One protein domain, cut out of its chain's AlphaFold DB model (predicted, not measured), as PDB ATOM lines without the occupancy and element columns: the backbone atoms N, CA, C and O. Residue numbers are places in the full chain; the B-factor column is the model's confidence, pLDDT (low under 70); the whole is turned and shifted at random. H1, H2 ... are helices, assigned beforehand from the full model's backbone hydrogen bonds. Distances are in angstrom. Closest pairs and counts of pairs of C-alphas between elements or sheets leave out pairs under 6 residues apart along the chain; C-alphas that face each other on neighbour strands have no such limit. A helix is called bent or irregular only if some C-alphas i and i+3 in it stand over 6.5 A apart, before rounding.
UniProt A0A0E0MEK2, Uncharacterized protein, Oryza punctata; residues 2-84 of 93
ATOM      1  N   TRP A   2       2.768  -1.616 -56.926       58.62
ATOM      2  CA  TRP A   2       4.017  -1.854 -56.182       58.62
ATOM      3  C   TRP A   2       5.141  -2.510 -57.005       58.62
ATOM      4  O   TRP A   2       6.227  -1.942 -57.108       58.62
ATOM      5  N   ASP A   3       4.856  -3.627 -57.686       63.25
ATOM      6  CA  ASP A   3       5.864  -4.342 -58.491       63.25
ATOM      7  C   ASP A   3       6.418  -3.505 -59.645       63.25
ATOM      8  O   ASP A   3       7.600  -3.561 -59.982       63.25
ATOM      9  N   ARG A   4       5.549  -2.680 -60.236       64.69
ATOM     10  CA  ARG A   4       5.883  -1.847 -61.390       64.69
ATOM     11  C   ARG A   4       6.775  -0.661 -61.007       64.69
ATOM     12  O   ARG A   4       7.597  -0.266 -61.824       64.69
ATOM     13  N   VAL A   5       6.595  -0.099 -59.808       65.50
ATOM     14  CA  VAL A   5       7.265   1.141 -59.372       65.50
ATOM     15  C   VAL A   5       8.521   0.862 -58.541       65.50
ATOM     16  O   VAL A   5       9.521   1.542 -58.735       65.50
ATOM     17  N   TYR A   6       8.505  -0.144 -57.660       63.66
ATOM     18  CA  TYR A   6       9.583  -0.352 -56.682       63.66
ATOM     19  C   TYR A   6      10.406  -1.625 -56.908       63.66
ATOM     20  O   TYR A   6      11.615  -1.618 -56.689       63.66
ATOM     21  N   MET A   7       9.797  -2.723 -57.371       62.03
ATOM     22  CA  MET A   7      10.526  -3.994 -57.521       62.03
ATOM     23  C   MET A   7      11.395  -4.040 -58.785       62.03
ATOM     24  O   MET A   7      12.413  -4.720 -58.798       62.03
ATOM     25  N   ARG A   8      11.041  -3.291 -59.839       65.56
ATOM     26  CA  ARG A   8      11.732  -3.360 -61.140       65.56
ATOM     27  C   ARG A   8      13.175  -2.828 -61.122       65.56
ATOM     28  O   ARG A   8      13.966  -3.215 -61.975       65.56
ATOM     29  N   SER A   9      13.514  -1.957 -60.171       67.19
ATOM     30  CA  SER A   9      14.852  -1.364 -59.991       67.19
ATOM     31  C   SER A   9      15.545  -1.793 -58.691       67.19
ATOM     32  O   SER A   9      16.734  -1.524 -58.506       67.19
ATOM     33  N   SER A  10      14.834  -2.466 -57.783       69.69
ATOM     34  CA  SER A  10      15.381  -2.904 -56.501       69.69
ATOM     35  C   SER A  10      16.122  -4.235 -56.640       69.69
ATOM     36  O   SER A  10      15.555  -5.238 -57.060       69.69
ATOM     37  N   LYS A  11      17.381  -4.280 -56.185       72.94
ATOM     38  CA  LYS A  11      18.134  -5.539 -55.996       72.94
ATOM     39  C   LYS A  11      17.704  -6.308 -54.738       72.94
ATOM     40  O   LYS A  11      18.262  -7.360 -54.437       72.94
ATOM     41  N   LYS A  12      16.782  -5.749 -53.950       72.25
ATOM     42  CA  LYS A  12      16.289  -6.322 -52.697       72.25
ATOM     43  C   LYS A  12      14.865  -6.816 -52.900       72.25
ATOM     44  O   LYS A  12      13.989  -6.063 -53.325       72.25
ATOM     45  N   THR A  13      14.676  -8.088 -52.594       73.06
ATOM     46  CA  THR A  13      13.381  -8.759 -52.592       73.06
ATOM     47  C   THR A  13      12.703  -8.473 -51.244       73.06
ATOM     48  O   THR A  13      13.401  -8.310 -50.246       73.06
ATOM     49  N   ILE A  14      11.372  -8.349 -51.198       76.62
ATOM     50  CA  ILE A  14      10.637  -8.206 -49.921       76.62
ATOM     51  C   ILE A  14      10.391  -9.563 -49.248       76.62
ATOM     52  O   ILE A  14       9.899  -9.639 -48.125       76.62
ATOM     53  N   GLN A  15      10.700 -10.648 -49.956       78.94
ATOM     54  CA  GLN A  15      10.573 -12.008 -49.471       78.94
ATOM     55  C   GLN A  15      11.571 -12.230 -48.323       78.94
ATOM     56  O   GLN A  15      12.690 -11.723 -48.354       78.94
ATOM     57  N   ASN A  16      11.166 -13.013 -47.321       83.25
ATOM     58  CA  ASN A  16      11.961 -13.359 -46.132       83.25
ATOM     59  C   ASN A  16      12.222 -12.217 -45.132       83.25
ATOM     60  O   ASN A  16      13.057 -12.378 -44.242       83.25
ATOM     61  N   TYR A  17      11.510 -11.089 -45.220       83.50
ATOM     62  CA  TYR A  17      11.490 -10.134 -44.110       83.50
ATOM     63  C   TYR A  17      10.642 -10.690 -42.959       83.50
ATOM     64  O   TYR A  17       9.516 -11.135 -43.199       83.50
ATOM     65  N   PRO A  18      11.150 -10.675 -41.714       86.50
ATOM     66  CA  PRO A  18      10.380 -11.140 -40.575       86.50
ATOM     67  C   PRO A  18       9.207 -10.193 -40.309       86.50
ATOM     68  O   PRO A  18       9.365  -8.972 -40.290       86.50
ATOM     69  N   LEU A  19       8.032 -10.770 -40.063       87.75
ATOM     70  CA  LEU A  19       6.916 -10.041 -39.473       87.75
ATOM     71  C   LEU A  19       7.141 -10.002 -37.967       87.75
ATOM     72  O   LEU A  19       7.093 -11.035 -37.301       87.75
ATOM     73  N   ILE A  20       7.423  -8.814 -37.449       87.81
ATOM     74  CA  ILE A  20       7.656  -8.597 -36.024       87.81
ATOM     75  C   ILE A  20       6.507  -7.791 -35.430       87.81
ATOM     76  O   ILE A  20       6.026  -6.833 -36.035       87.81
ATOM     77  N   PHE A  21       6.074  -8.188 -34.238       87.38
ATOM     78  CA  PHE A  21       5.179  -7.385 -33.417       87.38
ATOM     79  C   PHE A  21       6.033  -6.523 -32.494       87.38
ATOM     80  O   PHE A  21       6.916  -7.038 -31.809       87.38
ATOM     81  N   ILE A  22       5.802  -5.215 -32.511       85.81
ATOM     82  CA  ILE A  22       6.547  -4.259 -31.694       85.81
ATOM     83  C   ILE A  22       5.577  -3.685 -30.666       85.81
ATOM     84  O   ILE A  22       4.595  -3.038 -31.032       85.81
ATOM     85  N   ASP A  23       5.854  -3.924 -29.387       85.75
ATOM     86  CA  ASP A  23       5.050  -3.397 -28.286       85.75
ATOM     87  C   ASP A  23       5.309  -1.903 -28.097       85.75
ATOM     88  O   ASP A  23       6.358  -1.505 -27.599       85.75
ATOM     89  N   GLY A  24       4.344  -1.072 -28.498       82.44
ATOM     90  CA  GLY A  24       4.417   0.384 -28.390       82.44
ATOM     91  C   GLY A  24       3.523   0.998 -27.307       82.44
ATOM     92  O   GLY A  24       2.686   0.308 -26.711       82.44
ATOM     93  N   PRO A  25       3.658   2.322 -27.082       84.50
ATOM     94  CA  PRO A  25       2.724   3.107 -26.283       84.50
ATOM     95  C   PRO A  25       1.263   2.809 -26.640       84.50
ATOM     96  O   PRO A  25       0.834   2.989 -27.784       84.50
ATOM     97  N   LYS A  26       0.484   2.365 -25.650       86.19
ATOM     98  CA  LYS A  26      -0.951   2.106 -25.810       86.19
ATOM     99  C   LYS A  26      -1.724   3.410 -25.654       86.19
ATOM    100  O   LYS A  26      -1.439   4.214 -24.769       86.19
ATOM    101  N   GLN A  27      -2.715   3.611 -26.513       87.50
ATOM    102  CA  GLN A  27      -3.654   4.715 -26.356       87.50
ATOM    103  C   GLN A  27      -4.598   4.446 -25.179       87.50
ATOM    104  O   GLN A  27      -5.100   3.332 -25.016       87.50
ATOM    105  N   ASP A  28      -4.877   5.478 -24.397       88.56
ATOM    106  CA  ASP A  28      -5.854   5.471 -23.304       88.56
ATOM    107  C   ASP A  28      -7.253   5.931 -23.762       88.56
ATOM    108  O   ASP A  28      -8.246   5.736 -23.062       88.56
ATOM    109  N   ASN A  29      -7.347   6.508 -24.963       89.31
ATOM    110  CA  ASN A  29      -8.575   7.030 -25.549       89.31
ATOM    111  C   ASN A  29      -8.747   6.562 -26.999       89.31
ATOM    112  O   ASN A  29      -7.873   6.749 -27.849       89.31
ATOM    113  N   ILE A  30      -9.931   6.029 -27.312       90.12
ATOM    114  CA  ILE A  30     -10.291   5.522 -28.645       90.12
ATOM    115  C   ILE A  30     -10.168   6.575 -29.758       90.12
ATOM    116  O   ILE A  30      -9.949   6.230 -30.916       90.12
ATOM    117  N   ARG A  31     -10.274   7.867 -29.427       91.56
ATOM    118  CA  ARG A  31     -10.206   8.971 -30.399       91.56
ATOM    119  C   ARG A  31      -8.777   9.390 -30.748       91.56
ATOM    120  O   ARG A  31      -8.605  10.266 -31.594       91.56
ATOM    121  N   TYR A  32      -7.760   8.824 -30.095       91.31
ATOM    122  CA  TYR A  32      -6.364   9.236 -30.276       91.31
ATOM    123  C   TYR A  32      -5.563   8.367 -31.245       91.31
ATOM    124  O   TYR A  32      -4.453   8.756 -31.601       91.31
ATOM    125  N   CYS A  33      -6.138   7.278 -31.765       91.06
ATOM    126  CA  CYS A  33      -5.450   6.349 -32.670       91.06
ATOM    127  C   CYS A  33      -4.758   7.033 -33.852       91.06
ATOM    128  O   CYS A  33      -3.597   6.748 -34.138       91.06
ATOM    129  N   GLY A  34      -5.423   7.998 -34.492       92.19
ATOM    130  CA  GLY A  34      -4.846   8.749 -35.607       92.19
ATOM    131  C   GLY A  34      -3.612   9.564 -35.212       92.19
ATOM    132  O   GLY A  34      -2.648   9.623 -35.970       92.19
ATOM    133  N   PHE A  35      -3.592  10.149 -34.011       92.06
ATOM    134  CA  PHE A  35      -2.446  10.927 -33.534       92.06
ATOM    135  C   PHE A  35      -1.259  10.035 -33.168       92.06
ATOM    136  O   PHE A  35      -0.128  10.385 -33.502       92.06
ATOM    137  N   TYR A  36      -1.515   8.874 -32.556       91.62
ATOM    138  CA  TYR A  36      -0.481   7.866 -32.304       91.62
ATOM    139  C   TYR A  36       0.130   7.392 -33.624       91.62
ATOM    140  O   TYR A  36       1.344   7.454 -33.787       91.62
ATOM    141  N   MET A  37      -0.702   7.015 -34.601       91.00
ATOM    142  CA  MET A  37      -0.241   6.583 -35.926       91.00
ATOM    143  C   MET A  37       0.615   7.646 -36.621       91.00
ATOM    144  O   MET A  37       1.700   7.331 -37.105       91.00
ATOM    145  N   LEU A  38       0.171   8.907 -36.635       92.50
ATOM    146  CA  LEU A  38       0.941  10.001 -37.235       92.50
ATOM    147  C   LEU A  38       2.291  10.203 -36.541       92.50
ATOM    148  O   LEU A  38       3.282  10.467 -37.216       92.50
ATOM    149  N   LYS A  39       2.353  10.049 -35.216       90.88
ATOM    150  CA  LYS A  39       3.608  10.173 -34.470       90.88
ATOM    151  C   LYS A  39       4.545   8.998 -34.671       90.88
ATOM    152  O   LYS A  39       5.743   9.226 -34.807       90.88
ATOM    153  N   PHE A  40       4.020   7.780 -34.759       90.06
ATOM    154  CA  PHE A  40       4.825   6.621 -35.133       90.06
ATOM    155  C   PHE A  40       5.438   6.797 -36.518       90.06
ATOM    156  O   PHE A  40       6.640   6.622 -36.668       90.06
ATOM    157  N   VAL A  41       4.656   7.230 -37.507       89.56
ATOM    158  CA  VAL A  41       5.177   7.485 -38.859       89.56
ATOM    159  C   VAL A  41       6.196   8.630 -38.882       89.56
ATOM    160  O   VAL A  41       7.177   8.546 -39.612       89.56
ATOM    161  N   GLU A  42       5.985   9.695 -38.103       89.62
ATOM    162  CA  GLU A  42       6.882  10.861 -38.085       89.62
ATOM    163  C   GLU A  42       8.227  10.579 -37.397       89.62
ATOM    164  O   GLU A  42       9.241  11.140 -37.804       89.62
ATOM    165  N   LEU A  43       8.242   9.758 -36.344       88.19
ATOM    166  CA  LEU A  43       9.388   9.654 -35.435       88.19
ATOM    167  C   LEU A  43      10.104   8.299 -35.468       88.19
ATOM    168  O   LEU A  43      11.195   8.191 -34.913       88.19
ATOM    169  N   TRP A  44       9.510   7.257 -36.051       88.56
ATOM    170  CA  TRP A  44      10.106   5.926 -36.011       88.56
ATOM    171  C   TRP A  44      11.294   5.813 -36.974       88.56
ATOM    172  O   TRP A  44      11.151   5.914 -38.190       88.56
ATOM    173  N   ASP A  45      12.473   5.544 -36.418       87.56
ATOM    174  CA  ASP A  45      13.733   5.349 -37.150       87.56
ATOM    175  C   ASP A  45      13.966   3.885 -37.587       87.56
ATOM    176  O   ASP A  45      15.043   3.530 -38.073       87.56
ATOM    177  N   GLY A  46      12.975   3.011 -37.383       83.81
ATOM    178  CA  GLY A  46      13.075   1.570 -37.617       83.81
ATOM    179  C   GLY A  46      13.782   0.784 -36.506       83.81
ATOM    180  O   GLY A  46      13.872  -0.437 -36.610       83.81
ATOM    181  N   LYS A  47      14.270   1.442 -35.443       83.94
ATOM    182  CA  LYS A  47      15.013   0.814 -34.336       83.94
ATOM    183  C   LYS A  47      14.380   1.077 -32.975       83.94
ATOM    184  O   LYS A  47      14.213   0.147 -32.195       83.94
ATOM    185  N   GLN A  48      14.045   2.330 -32.691       81.69
ATOM    186  CA  GLN A  48      13.517   2.786 -31.414       81.69
ATOM    187  C   GLN A  48      12.085   3.271 -31.579       81.69
ATOM    188  O   GLN A  48      11.752   4.009 -32.509       81.69
ATOM    189  N   LEU A  49      11.229   2.863 -30.646       83.81
ATOM    190  CA  LEU A  49       9.887   3.404 -30.586       83.81
ATOM    191  C   LEU A  49       9.937   4.880 -30.181       83.81
ATOM    192  O   LEU A  49      10.662   5.235 -29.248       83.81
ATOM    193  N   PRO A  50       9.149   5.737 -30.841       82.31
ATOM    194  CA  PRO A  50       8.996   7.122 -30.438       82.31
ATOM    195  C   PRO A  50       8.576   7.246 -28.975       82.31
ATOM    196  O   PRO A  50       7.586   6.651 -28.548       82.31
ATOM    197  N   ALA A  51       9.316   8.059 -28.227       82.94
ATOM    198  CA  ALA A  51       9.004   8.375 -26.842       82.94
ATOM    199  C   ALA A  51       7.982   9.521 -26.788       82.94
ATOM    200  O   ALA A  51       8.334  10.689 -26.949       82.94
ATOM    201  N   PHE A  52       6.709   9.182 -26.594       87.50
ATOM    202  CA  PHE A  52       5.654  10.125 -26.223       87.50
ATOM    203  C   PHE A  52       4.624   9.426 -25.336       87.50
ATOM    204  O   PHE A  52       4.370   8.230 -25.478       87.50
ATOM    205  N   GLU A  53       4.018  10.188 -24.435       88.62
ATOM    206  CA  GLU A  53       3.054   9.701 -23.456       88.62
ATOM    207  C   GLU A  53       1.626  10.141 -23.821       88.62
ATOM    208  O   GLU A  53       1.441  11.152 -24.511       88.62
ATOM    209  N   PRO A  54       0.577   9.468 -23.309       88.62
ATOM    210  CA  PRO A  54      -0.808   9.895 -23.527       88.62
ATOM    211  C   PRO A  54      -1.067  11.363 -23.138       88.62
ATOM    212  O   PRO A  54      -1.798  12.085 -23.822       88.62
ATOM    213  N   ARG A  55      -0.386  11.856 -22.093       90.56
ATOM    214  CA  ARG A  55      -0.457  13.262 -21.651       90.56
ATOM    215  C   ARG A  55       0.055  14.274 -22.683       90.56
ATOM    216  O   ARG A  55      -0.307  15.445 -22.605       90.56
ATOM    217  N   ASP A  56       0.865  13.843 -23.649       92.00
ATOM    218  CA  ASP A  56       1.431  14.713 -24.684       92.00
ATOM    219  C   ASP A  56       0.459  14.916 -25.857       92.00
ATOM    220  O   ASP A  56       0.582  15.880 -26.621       92.00
ATOM    221  N   ILE A  57      -0.552  14.049 -25.989       92.25
ATOM    222  CA  ILE A  57      -1.491  14.031 -27.117       92.25
ATOM    223  C   ILE A  57      -2.218  15.365 -27.337       92.25
ATOM    224  O   ILE A  57      -2.305  15.801 -28.491       92.25
ATOM    225  N   PRO A  58      -2.698  16.086 -26.303       93.25
ATOM    226  CA  PRO A  58      -3.301  17.402 -26.502       93.25
ATOM    227  C   PRO A  58      -2.358  18.406 -27.182       93.25
ATOM    228  O   PRO A  58      -2.793  19.179 -28.038       93.25
ATOM    229  N   ASN A  59      -1.066  18.384 -26.845       95.19
ATOM    230  CA  ASN A  59      -0.068  19.267 -27.449       95.19
ATOM    231  C   ASN A  59       0.326  18.791 -28.849       95.19
ATOM    232  O   ASN A  59       0.414  19.600 -29.772       95.19
ATOM    233  N   ILE A  60       0.461  17.477 -29.042       93.56
ATOM    234  CA  ILE A  60       0.672  16.859 -30.355       93.56
ATOM    235  C   ILE A  60      -0.442  17.262 -31.326       93.56
ATOM    236  O   ILE A  60      -0.151  17.690 -32.442       93.56
ATOM    237  N   LYS A  61      -1.707  17.211 -30.896       94.31
ATOM    238  CA  LYS A  61      -2.859  17.648 -31.695       94.31
ATOM    239  C   LYS A  61      -2.731  19.112 -32.123       94.31
ATOM    240  O   LYS A  61      -2.938  19.412 -33.296       94.31
ATOM    241  N   LYS A  62      -2.373  20.012 -31.197       94.69
ATOM    242  CA  LYS A  62      -2.166  21.445 -31.486       94.69
ATOM    243  C   LYS A  62      -1.040  21.669 -32.500       94.69
ATOM    244  O   LYS A  62      -1.191  22.468 -33.420       94.69
ATOM    245  N   LEU A  63       0.068  20.945 -32.369       94.25
ATOM    246  CA  LEU A  63       1.199  21.054 -33.294       94.25
ATOM    247  C   LEU A  63       0.849  20.520 -34.684       94.25
ATOM    248  O   LEU A  63       1.176  21.158 -35.681       94.25
ATOM    249  N   LEU A  64       0.170  19.374 -34.760       93.25
ATOM    250  CA  LEU A  64      -0.228  18.772 -36.032       93.25
ATOM    251  C   LEU A  64      -1.248  19.639 -36.769       93.25
ATOM    252  O   LEU A  64      -1.082  19.857 -37.966       93.25
ATOM    253  N   ILE A  65      -2.250  20.187 -36.070       92.50
ATOM    254  CA  ILE A  65      -3.204  21.092 -36.716       92.50
ATOM    255  C   ILE A  65      -2.509  22.374 -37.179       92.50
ATOM    256  O   ILE A  65      -2.724  22.793 -38.308       92.50
ATOM    257  N   HIS A  66      -1.605  22.948 -36.380       92.31
ATOM    258  CA  HIS A  66      -0.838  24.117 -36.805       92.31
ATOM    259  C   HIS A  66      -0.014  23.816 -38.064       92.31
ATOM    260  O   HIS A  66      -0.124  24.550 -39.041       92.31
ATOM    261  N   LYS A  67       0.747  22.710 -38.078       92.44
ATOM    262  CA  LYS A  67       1.519  22.258 -39.250       92.44
ATOM    263  C   LYS A  67       0.632  22.086 -40.484       92.44
ATOM    264  O   LYS A  67       1.015  22.526 -41.561       92.44
ATOM    265  N   MET A  68      -0.542  21.469 -40.326       91.69
ATOM    266  CA  MET A  68      -1.508  21.286 -41.410       91.69
ATOM    267  C   MET A  68      -1.993  22.633 -41.951       91.69
ATOM    268  O   MET A  68      -2.014  22.833 -43.158       91.69
ATOM    269  N   LEU A  69      -2.358  23.567 -41.071       92.06
ATOM    270  CA  LEU A  69      -2.895  24.873 -41.449       92.06
ATOM    271  C   LEU A  69      -1.841  25.788 -42.079       92.06
ATOM    272  O   LEU A  69      -2.154  26.530 -43.009       92.06
ATOM    273  N   SER A  70      -0.596  25.718 -41.607       89.31
ATOM    274  CA  SER A  70       0.520  26.542 -42.078       89.31
ATOM    275  C   SER A  70       1.328  25.899 -43.210       89.31
ATOM    276  O   SER A  70       2.393  26.408 -43.559       89.31
ATOM    277  N   PHE A  71       0.899  24.754 -43.747       93.69
ATOM    278  CA  PHE A  71       1.654  24.054 -44.779       93.69
ATOM    279  C   PHE A  71       1.713  24.880 -46.072       93.69
ATOM    280  O   PHE A  71       0.685  25.234 -46.644       93.69
ATOM    281  N   GLN A  72       2.925  25.161 -46.559       90.69
ATOM    282  CA  GLN A  72       3.149  26.007 -47.741       90.69
ATOM    283  C   GLN A  72       2.556  25.421 -49.033       90.69
ATOM    284  O   GLN A  72       2.252  26.163 -49.958       90.69
ATOM    285  N   GLY A  73       2.364  24.099 -49.092       92.94
ATOM    286  CA  GLY A  73       1.717  23.428 -50.223       92.94
ATOM    287  C   GLY A  73       0.185  23.489 -50.204       92.94
ATOM    288  O   GLY A  73      -0.454  22.924 -51.095       92.94
ATOM    289  N   ASN A  74      -0.423  24.133 -49.205       91.88
ATOM    290  CA  ASN A  74      -1.867  24.314 -49.168       91.88
ATOM    291  C   ASN A  74      -2.320  25.233 -50.304       91.88
ATOM    292  O   ASN A  74      -1.866  26.366 -50.433       91.88
ATOM    293  N   ARG A  75      -3.282  24.757 -51.100       89.62
ATOM    294  CA  ARG A  75      -3.929  25.560 -52.153       89.62
ATOM    295  C   ARG A  75      -4.944  26.560 -51.597       89.62
ATOM    296  O   ARG A  75      -5.303  27.510 -52.280       89.62
ATOM    297  N   VAL A  76      -5.403  26.319 -50.372       88.25
ATOM    298  CA  VAL A  76      -6.402  27.115 -49.660       88.25
ATOM    299  C   VAL A  76      -5.748  27.699 -48.414       88.25
ATOM    300  O   VAL A  76      -5.036  26.996 -47.693       88.25
ATOM    301  N   GLN A  77      -6.005  28.976 -48.125       85.00
ATOM    302  CA  GLN A  77      -5.567  29.600 -46.876       85.00
ATOM    303  C   GLN A  77      -6.463  29.145 -45.717       85.00
ATOM    304  O   GLN A  77      -7.327  29.883 -45.249       85.00
ATOM    305  N   TRP A  78      -6.262  27.910 -45.247       86.50
ATOM    306  CA  TRP A  78      -7.133  27.262 -44.259       86.50
ATOM    307  C   TRP A  78      -7.350  28.077 -42.985       86.50
ATOM    308  O   TRP A  78      -8.447  28.072 -42.441       86.50
ATOM    309  N   MET A  79      -6.339  28.819 -42.532       83.88
ATOM    310  CA  MET A  79      -6.473  29.734 -41.395       83.88
ATOM    311  C   MET A  79      -7.564  30.784 -41.631       83.88
ATOM    312  O   MET A  79      -8.387  31.036 -40.758       83.88
ATOM    313  N   GLN A  80      -7.613  31.371 -42.827       83.31
ATOM    314  CA  GLN A  80      -8.618  32.375 -43.177       83.31
ATOM    315  C   GLN A  80     -10.007  31.755 -43.347       83.31
ATOM    316  O   GLN A  80     -10.985  32.347 -42.894       83.31
ATOM    317  N   VAL A  81     -10.086  30.553 -43.930       85.19
ATOM    318  CA  VAL A  81     -11.343  29.798 -44.086       85.19
ATOM    319  C   VAL A  81     -11.941  29.442 -42.726       85.19
ATOM    320  O   VAL A  81     -13.102  29.741 -42.461       85.19
ATOM    321  N   LEU A  82     -11.144  28.862 -41.826       84.38
ATOM    322  CA  LEU A  82     -11.605  28.450 -40.498       84.38
ATOM    323  C   LEU A  82     -11.966  29.634 -39.594       84.38
ATOM    324  O   LEU A  82     -12.827  29.500 -38.730       84.38
ATOM    325  N   TRP A  83     -11.334  30.793 -39.796       81.88
ATOM    326  CA  TRP A  83     -11.691  32.031 -39.101       81.88
ATOM    327  C   TRP A  83     -12.794  32.843 -39.793       81.88
ATOM    328  O   TRP A  83     -13.090  33.949 -39.345       81.88
ATOM    329  N   GLY A  84     -13.409  32.313 -40.857       69.19
ATOM    330  CA  GLY A  84     -14.544  32.939 -41.541       69.19
ATOM    331  C   GLY A  84     -14.204  34.243 -42.268       69.19
ATOM    332  O   GLY A  84     -15.084  35.073 -42.473       69.19
TER     333      GLY A  84
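Overview. This is residues 2 to 84 of the 93 residues of an uncharacterized protein of Oryza punctata (UniProt A0A0E0MEK2). H3 and H2 meet near their starts as a wide V, and from this small body a long bare arm, residues 2 to 21, sticks out with H1 at its tip. H4 sits beyond the other end of H3. The 83 printed residues hold H1, H2, H3, H4 in that order, no named strand: all helix, with under half in named elements. The whole is only just extended, close to loose: radius of gyration of the C-alphas 18.0 A, spans 52 by 34 by 20 A.

Along the chain. H3, residues 54 to 69, measures 23.4 A from C-alpha 54 at (-0.808, 9.895, -23.527). H2, residues 30 to 43, measures 21.2 A. H4 is residues 78 to 82, H1 residues 2 to 7, from (4.017, -1.854, -56.182).

Arrangement. H3, with residues 57 to 61 alone, touches H2, with 32 to 35 alone; the closest C-alphas, Phe 35 and Lys 61, are 7.0 A apart. They run the same way at a steep tilt of 69.9 degrees, only just short of perpendicular. H2 is irregular, C-alphas 31 and 34 being 7.5 A apart; H3 only just, 55 and 58 being 7.0 A apart. H4 is close to H3 but not clearly touching, C-alphas 69 and 78 being closest at 5.6 A. H1 is apart from H2, H3 and H4. O i to N i+4 pairs are within hydrogen-bond range throughout H4, and in 1 of 2 in H1, 8 of 10 in H2, 10 of 12 in H3.

Size, cuts and confidence. The printed part has no cut; the C-alphas farthest apart, Asn 16 and Gly 84, lie 53.5 A apart. The link H1 to H2 is long, 22 residues. Residues 2 to 10 and 84 have pLDDT under 70.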